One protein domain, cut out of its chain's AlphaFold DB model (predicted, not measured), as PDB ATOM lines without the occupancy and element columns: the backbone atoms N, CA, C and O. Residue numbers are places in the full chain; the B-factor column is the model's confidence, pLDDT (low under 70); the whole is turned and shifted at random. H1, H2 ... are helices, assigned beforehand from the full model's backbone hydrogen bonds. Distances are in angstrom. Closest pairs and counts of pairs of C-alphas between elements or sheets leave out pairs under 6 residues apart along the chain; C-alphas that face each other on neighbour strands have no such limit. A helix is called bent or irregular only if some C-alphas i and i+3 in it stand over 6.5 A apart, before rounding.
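AT A GLANCE: This is residues 113 to 155 and 210 to 229 of the 309 residues of the protein "Aa_trans domain-containing protein" of Meloidogyne hapla (UniProt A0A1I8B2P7). One long helix, H1, makes the length of a rod, and a shorter helix, H2, branches off its middle at a steep tilt, with residues 220 to 229 sticking out. The printed part has 63 residues, with H1 before H2 and no named strand; the class is all helix. It is extended, with a radius of gyration of the C-alphas of 17.6 A and spans of 62 by 23 by 17 A.

HOW THE PARTS SIT: Look at residues 126 to 134 of H1, residues 113 to 155: with these alone H1 touches H2, residues 210 to 228, and H2 touches H1 with residues 214 to 219 alone. The closest C-alphas, of Cys 130 and Thr 215, are 5.9 A apart. The lines stand at a steep tilt of 51 degrees, opposite ways. Every O i to N i+4 pair is within hydrogen-bond range in H1, and 12 of 15 in H2.

IN THESE COORDINATES: Find C-alpha 113 at (35.664, 59.581, 25.910); H1 runs 63.3 A to C-alpha 155. H2 runs 28.4 A to C-alpha 228 at (11.611, 56.581, 27.171); it is irregular, with C-alphas 211 and 214 7.2 A apart.

THE WHOLE: Residues 156 to 209 are not printed, and C-alphas 155 and 210 are 31.4 A apart across the cut. Residues 154, 155 and 210 are under pLDDT 70.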
ATOM      1  N   PHE A 113      35.107  60.878  25.531       89.12
ATOM      2  CA  PHE A 113      35.664  59.581  25.910       89.12
ATOM      3  C   PHE A 113      34.594  58.480  26.076       89.12
ATOM      4  O   PHE A 113      34.729  57.432  25.431       89.12
ATOM      5  N   PRO A 114      33.494  58.687  26.833       90.75
ATOM      6  CA  PRO A 114      32.411  57.710  26.908       90.75
ATOM      7  C   PRO A 114      31.773  57.419  25.550       90.75
ATOM      8  O   PRO A 114      31.419  56.274  25.297       90.75
ATOM      9  N   VAL A 115      31.666  58.404  24.652       91.75
ATOM     10  CA  VAL A 115      31.059  58.211  23.324       91.75
ATOM     11  C   VAL A 115      31.823  57.148  22.537       91.75
ATOM     12  O   VAL A 115      31.212  56.206  22.028       91.75
ATOM     13  N   PHE A 116      33.155  57.228  22.483       91.19
ATOM     14  CA  PHE A 116      33.965  56.234  21.773       91.19
ATOM     15  C   PHE A 116      33.913  54.852  22.422       91.19
ATOM     16  O   PHE A 116      33.773  53.841  21.723       91.19
ATOM     17  N   VAL A 117      34.016  54.803  23.752       90.19
ATOM     18  CA  VAL A 117      34.024  53.541  24.500       90.19
ATOM     19  C   VAL A 117      32.669  52.845  24.374       90.19
ATOM     20  O   VAL A 117      32.616  51.687  23.966       90.19
ATOM     21  N   LEU A 118      31.572  53.560  24.633       90.56
ATOM     22  CA  LEU A 118      30.215  53.019  24.575       90.56
ATOM     23  C   LEU A 118      29.821  52.619  23.155       90.56
ATOM     24  O   LEU A 118      29.245  51.550  22.983       90.56
ATOM     25  N   THR A 119      30.183  53.401  22.133       93.06
ATOM     26  CA  THR A 119      29.919  53.033  20.729       93.06
ATOM     27  C   THR A 119      30.622  51.728  20.359       93.06
ATOM     28  O   THR A 119      30.002  50.814  19.811       93.06
ATOM     29  N   SER A 120      31.907  51.601  20.699       91.25
ATOM     30  CA  SER A 120      32.682  50.392  20.404       91.25
ATOM     31  C   SER A 120      32.125  49.172  21.144       91.25
ATOM     32  O   SER A 120      31.932  48.110  20.550       91.25
ATOM     33  N   SER A 121      31.806  49.327  22.432       89.06
ATOM     34  CA  SER A 121      31.205  48.263  23.241       89.06
ATOM     35  C   SER A 121      29.812  47.873  22.749       89.06
ATOM     36  O   SER A 121      29.495  46.685  22.703       89.06
ATOM     37  N   TYR A 122      28.998  48.842  22.324       90.56
ATOM     38  CA  TYR A 122      27.659  48.602  21.793       90.56
ATOM     39  C   TYR A 122      27.693  47.704  20.556       90.56
ATOM     40  O   TYR A 122      26.927  46.745  20.478       90.56
ATOM     41  N   ILE A 123      28.626  47.945  19.627       90.19
ATOM     42  CA  ILE A 123      28.800  47.111  18.429       90.19
ATOM     43  C   ILE A 123      29.094  45.655  18.813       90.19
ATOM     44  O   ILE A 123      28.474  44.738  18.270       90.19
ATOM     45  N   ILE A 124      30.003  45.433  19.767       88.38
ATOM     46  CA  ILE A 124      30.366  44.086  20.229       88.38
ATOM     47  C   ILE A 124      29.138  43.382  20.814       88.38
ATOM     48  O   ILE A 124      28.799  42.277  20.384       88.38
ATOM     49  N   VAL A 125      28.432  44.035  21.742       87.19
ATOM     50  CA  VAL A 125      27.237  43.474  22.390       87.19
ATOM     51  C   VAL A 125      26.141  43.177  21.364       87.19
ATOM     52  O   VAL A 125      25.557  42.092  21.391       87.19
ATOM     53  N   ALA A 126      25.901  44.088  20.420       89.25
ATOM     54  CA  ALA A 126      24.895  43.928  19.375       89.25
ATOM     55  C   ALA A 126      25.190  42.729  18.459       89.25
ATOM     56  O   ALA A 126      24.296  41.916  18.200       89.25
ATOM     57  N   ILE A 127      26.436  42.575  17.997       87.38
ATOM     58  CA  ILE A 127      26.845  41.439  17.157       87.38
ATOM     59  C   ILE A 127      26.721  40.126  17.937       87.38
ATOM     60  O   ILE A 127      26.160  39.154  17.421       87.38
ATOM     61  N   THR A 128      27.190  40.088  19.186       88.56
ATOM     62  CA  THR A 128      27.081  38.904  20.048       88.56
ATOM     63  C   THR A 128      25.622  38.503  20.264       88.56
ATOM     64  O   THR A 128      25.281  37.327  20.121       88.56
ATOM     65  N   LEU A 129      24.742  39.464  20.544       87.62
ATOM     66  CA  LEU A 129      23.314  39.216  20.726       87.62
ATOM     67  C   LEU A 129      22.660  38.703  19.437       87.62
ATOM     68  O   LEU A 129      21.944  37.703  19.474       87.62
ATOM     69  N   CYS A 130      22.957  39.314  18.287       89.00
ATOM     70  CA  CYS A 130      22.461  38.851  16.989       89.00
ATOM     71  C   CYS A 130      22.870  37.402  16.696       89.00
ATOM     72  O   CYS A 130      22.043  36.602  16.254       89.00
ATOM     73  N   ASN A 131      24.128  37.046  16.961       88.12
ATOM     74  CA  ASN A 131      24.626  35.689  16.750       88.12
ATOM     75  C   ASN A 131      23.927  34.679  17.669       88.12
ATOM     76  O   ASN A 131      23.460  33.642  17.196       88.12
ATOM     77  N   ASN A 132      23.779  35.007  18.955       88.38
ATOM     78  CA  ASN A 132      23.084  34.149  19.917       88.38
ATOM     79  C   ASN A 132      21.610  33.947  19.550       88.38
ATOM     80  O   ASN A 132      21.114  32.823  19.586       88.38
ATOM     81  N   MET A 133      20.922  35.006  19.123       88.50
ATOM     82  CA  MET A 133      19.520  34.923  18.713       88.50
ATOM     83  C   MET A 133      19.327  34.081  17.450       88.50
ATOM     84  O   MET A 133      18.359  33.329  17.363       88.50
ATOM     85  N   ARG A 134      20.262  34.133  16.494       87.25
ATOM     86  CA  ARG A 134      20.236  33.256  15.311       87.25
ATOM     87  C   ARG A 134      20.378  31.782  15.687       87.25
ATOM     88  O   ARG A 134      19.629  30.954  15.172       87.25
ATOM     89  N   VAL A 135      21.303  31.456  16.594       89.00
ATOM     90  CA  VAL A 135      21.468  30.085  17.105       89.00
ATOM     91  C   VAL A 135      20.206  29.630  17.833       89.00
ATOM     92  O   VAL A 135      19.703  28.543  17.555       89.00
ATOM     93  N   LEU A 136      19.653  30.471  18.708       87.06
ATOM     94  CA  LEU A 136      18.422  30.170  19.433       87.06
ATOM     95  C   LEU A 136      17.258  29.894  18.473       87.06
ATOM     96  O   LEU A 136      16.577  28.882  18.612       87.06
ATOM     97  N   PHE A 137      17.064  30.745  17.466       86.00
ATOM     98  CA  PHE A 137      16.002  30.578  16.477       86.00
ATOM     99  C   PHE A 137      16.156  29.279  15.674       86.00
ATOM    100  O   PHE A 137      15.180  28.564  15.458       86.00
ATOM    101  N   LYS A 138      17.392  28.923  15.297       86.62
ATOM    102  CA  LYS A 138      17.686  27.640  14.648       86.62
ATOM    103  C   LYS A 138      17.293  26.454  15.538       86.62
ATOM    104  O   LYS A 138      16.568  25.576  15.079       86.62
ATOM    105  N   LEU A 139      17.703  26.458  16.809       88.62
ATOM    106  CA  LEU A 139      17.376  25.389  17.763       88.62
ATOM    107  C   LEU A 139      15.866  25.259  18.002       88.62
ATOM    108  O   LEU A 139      15.345  24.146  18.100       88.62
ATOM    109  N   ILE A 140      15.162  26.390  18.086       87.94
ATOM    110  CA  ILE A 140      13.705  26.432  18.231       87.94
ATOM    111  C   ILE A 140      13.039  25.797  17.008       87.94
ATOM    112  O   ILE A 140      12.237  24.878  17.171       87.94
ATOM    113  N   ASN A 141      13.416  26.209  15.795       86.69
ATOM    114  CA  ASN A 141      12.843  25.668  14.561       86.69
ATOM    115  C   ASN A 141      13.093  24.163  14.411       86.69
ATOM    116  O   ASN A 141      12.175  23.419  14.078       86.69
ATOM    117  N   GLU A 142      14.303  23.691  14.717       89.38
ATOM    118  CA  GLU A 142      14.631  22.259  14.697       89.38
ATOM    119  C   GLU A 142      13.822  21.458  15.729       89.38
ATOM    120  O   GLU A 142      13.468  20.300  15.497       89.38
ATOM    121  N   ARG A 143      13.531  22.042  16.898       90.62
ATOM    122  CA  ARG A 143      12.711  21.387  17.924       90.62
ATOM    123  C   ARG A 143      11.240  21.339  17.522       90.62
ATOM    124  O   ARG A 143      10.630  20.283  17.653       90.62
ATOM    125  N   PHE A 144      10.694  22.440  17.011       89.38
ATOM    126  CA  PHE A 144       9.321  22.488  16.508       89.38
ATOM    127  C   PHE A 144       9.115  21.543  15.324       89.38
ATOM    128  O   PHE A 144       8.145  20.791  15.326       89.38
ATOM    129  N   GLY A 145      10.055  21.497  14.375       87.12
ATOM    130  CA  GLY A 145      10.002  20.559  13.251       87.12
ATOM    131  C   GLY A 145       9.967  19.099  13.708       87.12
ATOM    132  O   GLY A 145       9.151  18.321  13.224       87.12
ATOM    133  N   ARG A 146      10.777  18.730  14.712       89.12
ATOM    134  CA  ARG A 146      10.734  17.384  15.311       89.12
ATOM    135  C   ARG A 146       9.394  17.070  15.977       89.12
ATOM    136  O   ARG A 146       8.888  15.968  15.805       89.12
ATOM    137  N   ILE A 147       8.820  18.016  16.722       88.12
ATOM    138  CA  ILE A 147       7.513  17.831  17.374       88.12
ATOM    139  C   ILE A 147       6.417  17.621  16.324       88.12
ATOM    140  O   ILE A 147       5.636  16.685  16.450       88.12
ATOM    141  N   PHE A 148       6.391  18.444  15.274       86.19
ATOM    142  CA  PHE A 148       5.383  18.352  14.218       86.19
ATOM    143  C   PHE A 148       5.495  17.045  13.420       86.19
ATOM    144  O   PHE A 148       4.497  16.370  13.196       86.19
ATOM    145  N   ASN A 149       6.719  16.628  13.079       87.25
ATOM    146  CA  ASN A 149       6.947  15.347  12.408       87.25
ATOM    147  C   ASN A 149       6.498  14.158  13.272       87.25
ATOM    148  O   ASN A 149       5.903  13.217  12.755       87.25
ATOM    149  N   ASN A 150       6.738  14.204  14.587       84.81
ATOM    150  CA  ASN A 150       6.278  13.155  15.496       84.81
ATOM    151  C   ASN A 150       4.745  13.099  15.586       84.81
ATOM    152  O   ASN A 150       4.192  12.005  15.638       84.81
ATOM    153  N   LEU A 151       4.058  14.247  15.573       84.94
ATOM    154  CA  LEU A 151       2.590  14.302  15.573       84.94
ATOM    155  C   LEU A 151       2.005  13.684  14.293       84.94
ATOM    156  O   LEU A 151       1.185  12.777  14.385       84.94
ATOM    157  N   ASN A 152       2.519  14.064  13.119       78.06
ATOM    158  CA  ASN A 152       2.050  13.522  11.835       78.06
ATOM    159  C   ASN A 152       2.324  12.016  11.688       78.06
ATOM    160  O   ASN A 152       1.535  11.284  11.095       78.06
ATOM    161  N   ASN A 153       3.438  11.527  12.242       70.62
ATOM    162  CA  ASN A 153       3.729  10.093  12.260       70.62
ATOM    163  C   ASN A 153       2.804   9.324  13.216       70.62
ATOM    164  O   ASN A 153       2.518   8.160  12.964       70.62
ATOM    165  N   THR A 154       2.316   9.957  14.287       61.75
ATOM    166  CA  THR A 154       1.381   9.321  15.230       61.75
ATOM    167  C   THR A 154      -0.026   9.215  14.629       61.75
ATOM    168  O   THR A 154      -0.696   8.209  14.843       61.75
ATOM    169  N   GLU A 155      -0.447  10.193  13.820       59.03
ATOM    170  CA  GLU A 155      -1.704  10.119  13.057       59.03
ATOM    171  C   GLU A 155      -1.656   9.032  11.967       59.03
ATOM    172  O   GLU A 155      -2.594   8.249  11.854       59.03
ATOM    173  N   SER A 210      13.919  37.563   6.710       69.31
ATOM    174  CA  SER A 210      14.519  36.399   7.371       69.31
ATOM    175  C   SER A 210      15.976  36.659   7.786       69.31
ATOM    176  O   SER A 210      16.399  36.290   8.881       69.31
ATOM    177  N   LYS A 211      16.750  37.362   6.946       71.12
ATOM    178  CA  LYS A 211      18.180  37.616   7.180       71.12
ATOM    179  C   LYS A 211      18.459  38.765   8.157       71.12
ATOM    180  O   LYS A 211      19.393  38.664   8.958       71.12
ATOM    181  N   TYR A 212      17.682  39.845   8.091       79.38
ATOM    182  CA  TYR A 212      17.923  41.088   8.841       79.38
ATOM    183  C   TYR A 212      16.824  41.431   9.852       79.38
ATOM    184  O   TYR A 212      17.063  42.249  10.737       79.38
ATOM    185  N   GLY A 213      15.651  40.797   9.782       83.12
ATOM    186  CA  GLY A 213      14.524  41.093  10.672       83.12
ATOM    187  C   GLY A 213      14.845  40.844  12.145       83.12
ATOM    188  O   GLY A 213      14.533  41.683  12.983       83.12
ATOM    189  N   ILE A 214      15.561  39.757  12.459       80.81
ATOM    190  CA  ILE A 214      16.029  39.468  13.828       80.81
ATOM    191  C   ILE A 214      16.915  40.609  14.347       80.81
ATOM    192  O   ILE A 214      16.729  41.082  15.462       80.81
ATOM    193  N   THR A 215      17.852  41.084  13.525       86.06
ATOM    194  CA  THR A 215      18.760  42.178  13.891       86.06
ATOM    195  C   THR A 215      18.007  43.494  14.094       86.06
ATOM    196  O   THR A 215      18.287  44.197  15.059       86.06
ATOM    197  N   LEU A 216      17.021  43.807  13.250       86.44
ATOM    198  CA  LEU A 216      16.199  45.009  13.417       86.44
ATOM    199  C   LEU A 216      15.405  44.987  14.725       86.44
ATOM    200  O   LEU A 216      15.432  45.969  15.458       86.44
ATOM    201  N   ILE A 217      14.758  43.865  15.056       85.31
ATOM    202  CA  ILE A 217      14.000  43.727  16.310       85.31
ATOM    203  C   ILE A 217      14.927  43.890  17.521       85.31
ATOM    204  O   ILE A 217      14.598  44.610  18.463       85.31
ATOM    205  N   ILE A 218      16.103  43.257  17.476       87.44
ATOM    206  CA  ILE A 218      17.097  43.309  18.554       87.44
ATOM    207  C   ILE A 218      17.580  44.734  18.825       87.44
ATOM    208  O   ILE A 218      17.804  45.072  19.981       87.44
ATOM    209  N   LEU A 219      17.755  45.562  17.793       88.25
ATOM    210  CA  LEU A 219      18.229  46.941  17.954       88.25
ATOM    211  C   LEU A 219      17.094  47.915  18.290       88.25
ATOM    212  O   LEU A 219      17.313  48.904  18.991       88.25
ATOM    213  N   LEU A 220      15.878  47.631  17.819       89.38
ATOM    214  CA  LEU A 220      14.720  48.491  18.042       89.38
ATOM    215  C   LEU A 220      14.315  48.523  19.520       89.38
ATOM    216  O   LEU A 220      14.031  49.596  20.041       89.38
ATOM    217  N   ILE A 221      14.329  47.375  20.208       89.25
ATOM    218  CA  ILE A 221      13.890  47.288  21.610       89.25
ATOM    219  C   ILE A 221      14.750  48.171  22.543       89.25
ATOM    220  O   ILE A 221      14.174  49.022  23.221       89.25
ATOM    221  N   PRO A 222      16.096  48.055  22.577       89.81
ATOM    222  CA  PRO A 222      16.936  48.935  23.392       89.81
ATOM    223  C   PRO A 222      16.807  50.408  23.009       89.81
ATOM    224  O   PRO A 222      16.815  51.264  23.890       89.81
ATOM    225  N   SER A 223      16.644  50.708  21.715       89.81
ATOM    226  CA  SER A 223      16.465  52.086  21.245       89.81
ATOM    227  C   SER A 223      15.171  52.696  21.789       89.81
ATOM    228  O   SER A 223      15.185  53.813  22.293       89.81
ATOM    229  N   LEU A 224      14.065  51.945  21.769       91.50
ATOM    230  CA  LEU A 224      12.795  52.391  22.348       91.50
ATOM    231  C   LEU A 224      12.901  52.605  23.859       91.50
ATOM    232  O   LEU A 224      12.373  53.589  24.368       91.50
ATOM    233  N   ILE A 225      13.595  51.721  24.580       90.31
ATOM    234  CA  ILE A 225      13.818  51.892  26.023       90.31
ATOM    235  C   ILE A 225      14.627  53.168  26.284       90.31
ATOM    236  O   ILE A 225      14.234  53.970  27.125       90.31
ATOM    237  N   SER A 226      15.695  53.396  25.513       89.00
ATOM    238  CA  SER A 226      16.531  54.595  25.625       89.00
ATOM    239  C   SER A 226      15.781  55.891  25.318       89.00
ATOM    240  O   SER A 226      16.138  56.921  25.868       89.00
ATOM    241  N   MET A 227      14.766  55.867  24.449       89.19
ATOM    242  CA  MET A 227      13.946  57.051  24.153       89.19
ATOM    243  C   MET A 227      12.948  57.391  25.264       89.19
ATOM    244  O   MET A 227      12.439  58.505  25.296       89.19
ATOM    245  N   ASN A 228      12.628  56.428  26.131       90.00
ATOM    246  CA  ASN A 228      11.611  56.581  27.171       90.00
ATOM    247  C   ASN A 228      12.199  56.577  28.593       90.00
ATOM    248  O   ASN A 228      11.443  56.680  29.554       90.00
ATOM    249  N   THR A 229      13.515  56.394  28.752       89.19
ATOM    250  CA  THR A 229      14.168  56.257  30.062       89.19
ATOM    251  C   THR A 229      15.476  57.039  30.107       89.19
ATOM    252  O   THR A 229      16.455  56.629  29.489       89.19
TER     253      THR A 229